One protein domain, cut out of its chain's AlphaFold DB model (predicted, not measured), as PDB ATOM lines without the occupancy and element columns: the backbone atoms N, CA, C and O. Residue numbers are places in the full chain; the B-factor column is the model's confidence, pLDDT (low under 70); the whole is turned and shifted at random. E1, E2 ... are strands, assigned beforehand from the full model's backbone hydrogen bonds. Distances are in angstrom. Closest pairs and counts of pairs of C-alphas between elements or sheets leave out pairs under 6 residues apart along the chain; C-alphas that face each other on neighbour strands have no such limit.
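What this domain is: This is residues 2 to 67 of the 197 residues of an uncharacterized protein of Acidobacteriia bacterium 12-62-4 (UniProt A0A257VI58). With little regular structure, the model is a rod: a long two-stranded hairpin, E1 then E2, beside an unnamed stretch, residues 2 to 38, which runs out and folds back. Residues 14 to 23 of that stretch stick out at one end. The 66 printed residues have no named helix; the class is all strand, with 22 residues in E1 and E2, an antiparallel sheet. The whole is only just loose, close to extended, with a radius of gyration of the C-alphas of 16.2 A and spans of 53 by 19 by 19 A.

Where its parts are: Start at C-alpha 2, (-33.300, 30.313, -58.905). Find E1, residues 39 to 49, from C-alpha 39 at (-22.725, 30.312, -68.712), 32.9 A long. E2, residues 54 to 64, is 31.9 A long and ends at C-alpha 64, (-21.095, 27.973, -64.577).

How they stand to each other: E1 and E2 form a hairpin with a tight link, antiparallel at 161 degrees. Look at N 43 and O 60, 2.8 A apart, within hydrogen-bond range.

The domain as a whole: The C-alphas farthest apart are those of Pro 17 and Pro 67, 53.2 A. The printed part has no cut, and no printed residue is under 70 in pLDDT.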
ATOM      1  N   PRO A   2     -34.377  30.582 -59.861       73.56
ATOM      2  CA  PRO A   2     -33.300  30.313 -58.905       73.56
ATOM      3  C   PRO A   2     -32.586  29.007 -59.274       73.56
ATOM      4  O   PRO A   2     -33.240  28.085 -59.753       73.56
ATOM      5  N   LEU A   3     -31.261  28.948 -59.100       79.56
ATOM      6  CA  LEU A   3     -30.450  27.751 -59.375       79.56
ATOM      7  C   LEU A   3     -30.215  26.903 -58.126       79.56
ATOM      8  O   LEU A   3     -30.015  25.711 -58.249       79.56
ATOM      9  N   ALA A   4     -30.284  27.488 -56.937       82.19
ATOM     10  CA  ALA A   4     -30.171  26.785 -55.666       82.19
ATOM     11  C   ALA A   4     -31.216  27.347 -54.698       82.19
ATOM     12  O   ALA A   4     -31.780  28.421 -54.937       82.19
ATOM     13  N   LYS A   5     -31.492  26.619 -53.616       81.75
ATOM     14  CA  LYS A   5     -32.293  27.160 -52.514       81.75
ATOM     15  C   LYS A   5     -31.501  28.293 -51.844       81.75
ATOM     16  O   LYS A   5     -30.309  28.102 -51.610       81.75
ATOM     17  N   PRO A   6     -32.120  29.446 -51.537       84.06
ATOM     18  CA  PRO A   6     -31.448  30.494 -50.778       84.06
ATOM     19  C   PRO A   6     -30.984  29.964 -49.418       84.06
ATOM     20  O   PRO A   6     -31.752  29.300 -48.720       84.06
ATOM     21  N   ALA A   7     -29.741  30.266 -49.048       85.31
ATOM     22  CA  ALA A   7     -29.242  30.062 -47.696       85.31
ATOM     23  C   ALA A   7     -29.464  31.344 -46.885       85.31
ATOM     24  O   ALA A   7     -29.187  32.440 -47.372       85.31
ATOM     25  N   ALA A   8     -29.953  31.202 -45.657       85.56
ATOM     26  CA  ALA A   8     -30.142  32.298 -44.716       85.56
ATOM     27  C   ALA A   8     -29.506  31.931 -43.373       85.56
ATOM     28  O   ALA A   8     -29.439  30.757 -43.009       85.56
ATOM     29  N   GLY A   9     -29.040  32.938 -42.646       84.75
ATOM     30  CA  GLY A   9     -28.440  32.778 -41.331       84.75
ATOM     31  C   GLY A   9     -28.453  34.095 -40.575       84.75
ATOM     32  O   GLY A   9     -28.660  35.156 -41.163       84.75
ATOM     33  N   GLU A  10     -28.225  34.011 -39.273       86.00
ATOM     34  CA  GLU A  10     -28.200  35.153 -38.368       86.00
ATOM     35  C   GLU A  10     -26.888  35.139 -37.586       86.00
ATOM     36  O   GLU A  10     -26.390  34.075 -37.206       86.00
ATOM     37  N   VAL A  11     -26.310  36.319 -37.363       85.38
ATOM     38  CA  VAL A  11     -25.138  36.481 -36.502       85.38
ATOM     39  C   VAL A  11     -25.560  37.290 -35.289       85.38
ATOM     40  O   VAL A  11     -25.773  38.494 -35.391       85.38
ATOM     41  N   VAL A  12     -25.646  36.616 -34.145       85.19
ATOM     42  CA  VAL A  12     -25.872  37.245 -32.841       85.19
ATOM     43  C   VAL A  12     -24.545  37.243 -32.090       85.19
ATOM     44  O   VAL A  12     -23.955  36.182 -31.880       85.19
ATOM     45  N   ALA A  13     -24.051  38.424 -31.728       83.88
ATOM     46  CA  ALA A  13     -22.793  38.585 -31.011       83.88
ATOM     47  C   ALA A  13     -22.892  39.734 -30.003       83.88
ATOM     48  O   ALA A  13     -23.370  40.816 -30.343       83.88
ATOM     49  N   ASP A  14     -22.384  39.506 -28.793       86.00
ATOM     50  CA  ASP A  14     -22.202  40.551 -27.789       86.00
ATOM     51  C   ASP A  14     -20.850  41.233 -28.023       86.00
ATOM     52  O   ASP A  14     -19.796  40.606 -27.894       86.00
ATOM     53  N   LEU A  15     -20.882  42.513 -28.396       85.81
ATOM     54  CA  LEU A  15     -19.685  43.299 -28.696       85.81
ATOM     55  C   LEU A  15     -19.325  44.194 -27.511       85.81
ATOM     56  O   LEU A  15     -20.153  44.964 -27.018       85.81
ATOM     57  N   ALA A  16     -18.074  44.127 -27.070       88.44
ATOM     58  CA  ALA A  16     -17.550  45.010 -26.044       88.44
ATOM     59  C   ALA A  16     -17.043  46.335 -26.653       88.44
ATOM     60  O   ALA A  16     -16.752  46.409 -27.849       88.44
ATOM     61  N   PRO A  17     -16.856  47.406 -25.853       89.81
ATOM     62  CA  PRO A  17     -16.385  48.703 -26.358       89.81
ATOM     63  C   PRO A  17     -15.032  48.671 -27.091       89.81
ATOM     64  O   PRO A  17     -14.725  49.587 -27.859       89.81
ATOM     65  N   GLN A  18     -14.210  47.649 -26.839       91.62
ATOM     66  CA  GLN A  18     -12.940  47.402 -27.527       91.62
ATOM     67  C   GLN A  18     -13.087  46.769 -28.924       91.62
ATOM     68  O   GLN A  18     -12.160  46.882 -29.723       91.62
ATOM     69  N   ASP A  19     -14.240  46.190 -29.271       87.12
ATOM     70  CA  ASP A  19     -14.466  45.433 -30.515       87.12
ATOM     71  C   ASP A  19     -14.812  46.329 -31.717       87.12
ATOM     72  O   ASP A  19     -15.563  45.956 -32.617       87.12
ATOM     73  N   LYS A  20     -14.243  47.537 -31.762       84.75
ATOM     74  CA  LYS A  20     -14.574  48.571 -32.760       84.75
ATOM     75  C   LYS A  20     -14.298  48.154 -34.207       84.75
ATOM     76  O   LYS A  20     -14.871  48.739 -35.121       84.75
ATOM     77  N   GLU A  21     -13.421  47.174 -34.413       88.25
ATOM     78  CA  GLU A  21     -13.079  46.637 -35.736       88.25
ATOM     79  C   GLU A  21     -13.625  45.228 -35.989       88.25
ATOM     80  O   GLU A  21     -13.273  44.595 -36.990       88.25
ATOM     81  N   TRP A  22     -14.484  44.716 -35.106       87.88
ATOM     82  CA  TRP A  22     -15.087  43.410 -35.313       87.88
ATOM     83  C   TRP A  22     -15.945  43.400 -36.582       87.88
ATOM     84  O   TRP A  22     -16.717  44.321 -36.854       87.88
ATOM     85  N   LYS A  23     -15.799  42.338 -37.377       85.00
ATOM     86  CA  LYS A  23     -16.584  42.113 -38.591       85.00
ATOM     87  C   LYS A  23     -17.181  40.712 -38.542       85.00
ATOM     88  O   LYS A  23     -16.419  39.753 -38.385       85.00
ATOM     89  N   PRO A  24     -18.503  40.564 -38.728       84.81
ATOM     90  CA  PRO A  24     -19.112  39.251 -38.809       84.81
ATOM     91  C   PRO A  24     -18.574  38.517 -40.039       84.81
ATOM     92  O   PRO A  24     -18.479  39.082 -41.132       84.81
ATOM     93  N   LYS A  25     -18.236  37.239 -39.867       84.56
ATOM     94  CA  LYS A  25     -17.895  36.342 -40.970       84.56
ATOM     95  C   LYS A  25     -18.957  35.263 -41.057       84.56
ATOM     96  O   LYS A  25     -19.123  34.482 -40.126       84.56
ATOM     97  N   VAL A  26     -19.632  35.207 -42.197       84.25
ATOM     98  CA  VAL A  26     -20.593  34.154 -42.519       84.25
ATOM     99  C   VAL A  26     -20.028  33.341 -43.672       84.25
ATOM    100  O   VAL A  26     -19.503  33.892 -44.640       84.25
ATOM    101  N   SER A  27     -20.120  32.025 -43.553       84.75
ATOM    102  CA  SER A  27     -19.825  31.095 -44.635       84.75
ATOM    103  C   SER A  27     -21.119  30.396 -45.013       84.75
ATOM    104  O   SER A  27     -21.819  29.881 -44.148       84.75
ATOM    105  N   ALA A  28     -21.432  30.412 -46.304       83.75
ATOM    106  CA  ALA A  28     -22.559  29.696 -46.870       83.75
ATOM    107  C   ALA A  28     -22.043  28.801 -47.992       83.75
ATOM    108  O   ALA A  28     -21.228  29.227 -48.812       83.75
ATOM    109  N   GLU A  29     -22.530  27.570 -48.012       85.44
ATOM    110  CA  GLU A  29     -22.278  26.606 -49.069       85.44
ATOM    111  C   GLU A  29     -23.604  26.308 -49.761       85.44
ATOM    112  O   GLU A  29     -24.650  26.203 -49.118       85.44
ATOM    113  N   MET A  30     -23.575  26.241 -51.089       81.94
ATOM    114  CA  MET A  30     -24.755  25.962 -51.893       81.94
ATOM    115  C   MET A  30     -24.406  24.894 -52.912       81.94
ATOM    116  O   MET A  30     -23.509  25.082 -53.736       81.94
ATOM    117  N   GLU A  31     -25.157  23.801 -52.896       82.31
ATOM    118  CA  GLU A  31     -25.059  22.795 -53.942       82.31
ATOM    119  C   GLU A  31     -25.712  23.321 -55.218       82.31
ATOM    120  O   GLU A  31     -26.893  23.684 -55.253       82.31
ATOM    121  N   LEU A  32     -24.922  23.376 -56.287       83.38
ATOM    122  CA  LEU A  32     -25.434  23.677 -57.611       83.38
ATOM    123  C   LEU A  32     -26.067  22.415 -58.220       83.38
ATOM    124  O   LEU A  32     -25.505  21.326 -58.083       83.38
ATOM    125  N   PRO A  33     -27.200  22.530 -58.936       81.25
ATOM    126  CA  PRO A  33     -27.832  21.385 -59.571       81.25
ATOM    127  C   PRO A  33     -26.896  20.695 -60.562       81.25
ATOM    128  O   PRO A  33     -26.157  21.339 -61.306       81.25
ATOM    129  N   SER A  34     -27.002  19.372 -60.663       77.75
ATOM    130  CA  SER A  34     -26.410  18.641 -61.783       77.75
ATOM    131  C   SER A  34     -27.085  19.044 -63.103       77.75
ATOM    132  O   SER A  34     -28.294  19.282 -63.132       77.75
ATOM    133  N   GLY A  35     -26.341  19.048 -64.213       78.88
ATOM    134  CA  GLY A  35     -26.910  19.332 -65.537       78.88
ATOM    135  C   GLY A  35     -26.929  20.815 -65.929       78.88
ATOM    136  O   GLY A  35     -27.631  21.187 -66.872       78.88
ATOM    137  N   LEU A  36     -26.156  21.658 -65.235       85.81
ATOM    138  CA  LEU A  36     -25.919  23.040 -65.648       85.81
ATOM    139  C   LEU A  36     -25.144  23.105 -66.965       85.81
ATOM    140  O   LEU A  36     -24.253  22.300 -67.239       85.81
ATOM    141  N   VAL A  37     -25.505  24.090 -67.778       89.31
ATOM    142  CA  VAL A  37     -24.788  24.433 -69.007       89.31
ATOM    143  C   VAL A  37     -23.774  25.523 -68.720       89.31
ATOM    144  O   VAL A  37     -23.931  26.294 -67.770       89.31
ATOM    145  N   ARG A  38     -22.756  25.616 -69.575       90.88
ATOM    146  CA  ARG A  38     -21.788  26.706 -69.494       90.88
ATOM    147  C   ARG A  38     -22.504  28.050 -69.582       90.88
ATOM    148  O   ARG A  38     -23.339  28.251 -70.463       90.88
ATOM    149  N   GLY A  39     -22.143  28.978 -68.706       89.56
ATOM    150  CA  GLY A  39     -22.725  30.312 -68.712       89.56
ATOM    151  C   GLY A  39     -22.317  31.137 -67.504       89.56
ATOM    152  O   GLY A  39     -21.324  30.840 -66.847       89.56
ATOM    153  N   GLN A  40     -23.105  32.168 -67.221       90.56
ATOM    154  CA  GLN A  40     -22.950  33.019 -66.048       90.56
ATOM    155  C   GLN A  40     -24.219  32.945 -65.200       90.56
ATOM    156  O   GLN A  40     -25.328  33.014 -65.732       90.56
ATOM    157  N   ALA A  41     -24.058  32.827 -63.887       89.38
ATOM    158  CA  ALA A  41     -25.138  33.011 -62.930       89.38
ATOM    159  C   ALA A  41     -24.860  34.222 -62.042       89.38
ATOM    160  O   ALA A  41     -23.725  34.673 -61.910       89.38
ATOM    161  N   LYS A  42     -25.919  34.752 -61.433       92.25
ATOM    162  CA  LYS A  42     -25.823  35.847 -60.468       92.25
ATOM    163  C   LYS A  42     -26.011  35.291 -59.065       92.25
ATOM    164  O   LYS A  42     -27.047  34.695 -58.776       92.25
ATOM    165  N   LEU A  43     -25.021  35.509 -58.211       90.94
ATOM    166  CA  LEU A  43     -25.118  35.322 -56.773       90.94
ATOM    167  C   LEU A  43     -25.598  36.635 -56.156       90.94
ATOM    168  O   LEU A  43     -24.907  37.646 -56.261       90.94
ATOM    169  N   ALA A  44     -26.772  36.619 -55.533       92.38
ATOM    170  CA  ALA A  44     -27.279  37.737 -54.750       92.38
ATOM    171  C   ALA A  44     -27.023  37.468 -53.263       92.38
ATOM    172  O   ALA A  44     -27.343  36.389 -52.768       92.38
ATOM    173  N   ILE A  45     -26.431  38.441 -52.576       90.69
ATOM    174  CA  ILE A  45     -26.209  38.434 -51.130       90.69
ATOM    175  C   ILE A  45     -26.998  39.604 -50.570       90.69
ATOM    176  O   ILE A  45     -26.734  40.750 -50.934       90.69
ATOM    177  N   GLU A  46     -27.947  39.313 -49.695       92.50
ATOM    178  CA  GLU A  46     -28.760  40.308 -49.005       92.50
ATOM    179  C   GLU A  46     -28.382  40.300 -47.526       92.50
ATOM    180  O   GLU A  46     -28.202  39.242 -46.925       92.50
ATOM    181  N   LEU A  47     -28.205  41.491 -46.961       90.69
ATOM    182  CA  LEU A  47     -27.860  41.699 -45.564       90.69
ATOM    183  C   LEU A  47     -28.884  42.640 -44.948       90.69
ATOM    184  O   LEU A  47     -29.207  43.686 -45.517       90.69
ATOM    185  N   GLU A  48     -29.349  42.269 -43.767       92.25
ATOM    186  CA  GLU A  48     -30.243  43.066 -42.943       92.25
ATOM    187  C   GLU A  48     -29.584  43.286 -41.584       92.25
ATOM    188  O   GLU A  48     -29.234  42.336 -40.888       92.25
ATOM    189  N   ASP A  49     -29.394  44.551 -41.235       88.44
ATOM    190  CA  ASP A  49     -29.015  44.979 -39.898       88.44
ATOM    191  C   ASP A  49     -30.299  45.229 -39.106       88.44
ATOM    192  O   ASP A  49     -31.030  46.184 -39.380       88.44
ATOM    193  N   GLN A  50     -30.578  44.365 -38.130       88.38
ATOM    194  CA  GLN A  50     -31.779  44.475 -37.302       88.38
ATOM    195  C   GLN A  50     -31.688  45.563 -36.223       88.38
ATOM    196  O   GLN A  50     -32.722  46.026 -35.749       88.38
ATOM    197  N   VAL A  51     -30.483  46.006 -35.849       86.00
ATOM    198  CA  VAL A  51     -30.289  47.059 -34.839       86.00
ATOM    199  C   VAL A  51     -30.497  48.430 -35.472       86.00
ATOM    200  O   VAL A  51     -31.226  49.263 -34.935       86.00
ATOM    201  N   ALA A  52     -29.885  48.656 -36.636       88.25
ATOM    202  CA  ALA A  52     -30.038  49.897 -37.393       88.25
ATOM    203  C   ALA A  52     -31.277  49.906 -38.306       88.25
ATOM    204  O   ALA A  52     -31.597  50.945 -38.884       88.25
ATOM    205  N   ASN A  53     -31.962  48.764 -38.452       91.62
ATOM    206  CA  ASN A  53     -33.072  48.547 -39.385       91.62
ATOM    207  C   ASN A  53     -32.709  48.966 -40.825       91.62
ATOM    208  O   ASN A  53     -33.425  49.709 -41.499       91.62
ATOM    209  N   ALA A  54     -31.536  48.520 -41.275       93.06
ATOM    210  CA  ALA A  54     -30.967  48.859 -42.572       93.06
ATOM    211  C   ALA A  54     -30.785  47.600 -43.422       93.06
ATOM    212  O   ALA A  54     -30.453  46.534 -42.913       93.06
ATOM    213  N   LYS A  55     -30.970  47.721 -44.739       94.81
ATOM    214  CA  LYS A  55     -30.788  46.614 -45.686       94.81
ATOM    215  C   LYS A  55     -29.805  46.998 -46.773       94.81
ATOM    216  O   LYS A  55     -29.788  48.135 -47.243       94.81
ATOM    217  N   THR A  56     -29.007  46.036 -47.204       94.12
ATOM    218  CA  THR A  56     -28.140  46.189 -48.367       94.12
ATOM    219  C   THR A  56     -28.067  44.887 -49.147       94.12
ATOM    220  O   THR A  56     -28.272  43.807 -48.600       94.12
ATOM    221  N   ALA A  57     -27.778  44.990 -50.438       93.31
ATOM    222  CA  ALA A  57     -27.621  43.839 -51.305       93.31
ATOM    223  C   ALA A  57     -26.385  44.007 -52.184       93.31
ATOM    224  O   ALA A  57     -26.066  45.106 -52.648       93.31
ATOM    225  N   ARG A  58     -25.702  42.898 -52.452       93.69
ATOM    226  CA  ARG A  58     -24.651  42.813 -53.462       93.69
ATOM    227  C   ARG A  58     -24.935  41.687 -54.432       93.69
ATOM    228  O   ARG A  58     -25.489  40.656 -54.069       93.69
ATOM    229  N   GLN A  59     -24.513  41.900 -55.670       94.38
ATOM    230  CA  GLN A  59     -24.530  40.882 -56.706       94.38
ATOM    231  C   GLN A  59     -23.099  40.583 -57.138       94.38
ATOM    232  O   GLN A  59     -22.294  41.500 -57.301       94.38
ATOM    233  N   ALA A  60     -22.803  39.304 -57.325       91.75
ATOM    234  CA  ALA A  60     -21.580  38.818 -57.942       91.75
ATOM    235  C   ALA A  60     -21.937  37.893 -59.108       91.75
ATOM    236  O   ALA A  60     -22.937  37.174 -59.058       91.75
ATOM    237  N   GLU A  61     -21.124  37.907 -60.158       94.00
ATOM    238  CA  GLU A  61     -21.246  36.946 -61.252       94.00
ATOM    239  C   GLU A  61     -20.405  35.709 -60.934       94.00
ATOM    240  O   GLU A  61     -19.260  35.822 -60.492       94.00
ATOM    241  N   ILE A  62     -20.986  34.528 -61.138       90.62
ATOM    242  CA  ILE A  62     -20.303  33.246 -60.977       90.62
ATOM    243  C   ILE A  62     -20.316  32.488 -62.313       90.62
ATOM    244  O   ILE A  62     -21.381  32.339 -62.927       90.62
ATOM    245  N   PRO A  63     -19.159  31.997 -62.789       90.81
ATOM    246  CA  PRO A  63     -19.115  31.181 -63.989       90.81
ATOM    247  C   PRO A  63     -19.712  29.802 -63.701       90.81
ATOM    248  O   PRO A  63     -19.373  29.151 -62.713       90.81
ATOM    249  N   LEU A  64     -20.582  29.335 -64.591       89.56
ATOM    250  CA  LEU A  64     -21.095  27.973 -64.577       89.56
ATOM    251  C   LEU A  64     -20.261  27.100 -65.511       89.56
ATOM    252  O   LEU A  64     -20.047  27.437 -66.681       89.56
ATOM    253  N   ALA A  65     -19.821  25.955 -64.997       86.44
ATOM    254  CA  ALA A  65     -19.218  24.903 -65.798       86.44
ATOM    255  C   ALA A  65     -20.299  24.067 -66.504       86.44
ATOM    256  O   ALA A  65     -21.443  23.993 -66.058       86.44
ATOM    257  N   GLY A  66     -19.921  23.425 -67.608       87.00
ATOM    258  CA  GLY A  66     -20.803  22.536 -68.360       87.00
ATOM    259  C   GLY A  66     -20.556  22.579 -69.869       87.00
ATOM    260  O   GLY A  66     -19.648  23.283 -70.336       87.00
ATOM    261  N   PRO A  67     -21.357  21.828 -70.643       88.94
ATOM    262  CA  PRO A  67     -21.357  21.915 -72.096       88.94
ATOM    263  C   PRO A  67     -21.953  23.246 -72.567       88.94
ATOM    264  O   PRO A  67     -22.816  23.833 -71.910       88.94
TER     265      PRO A  67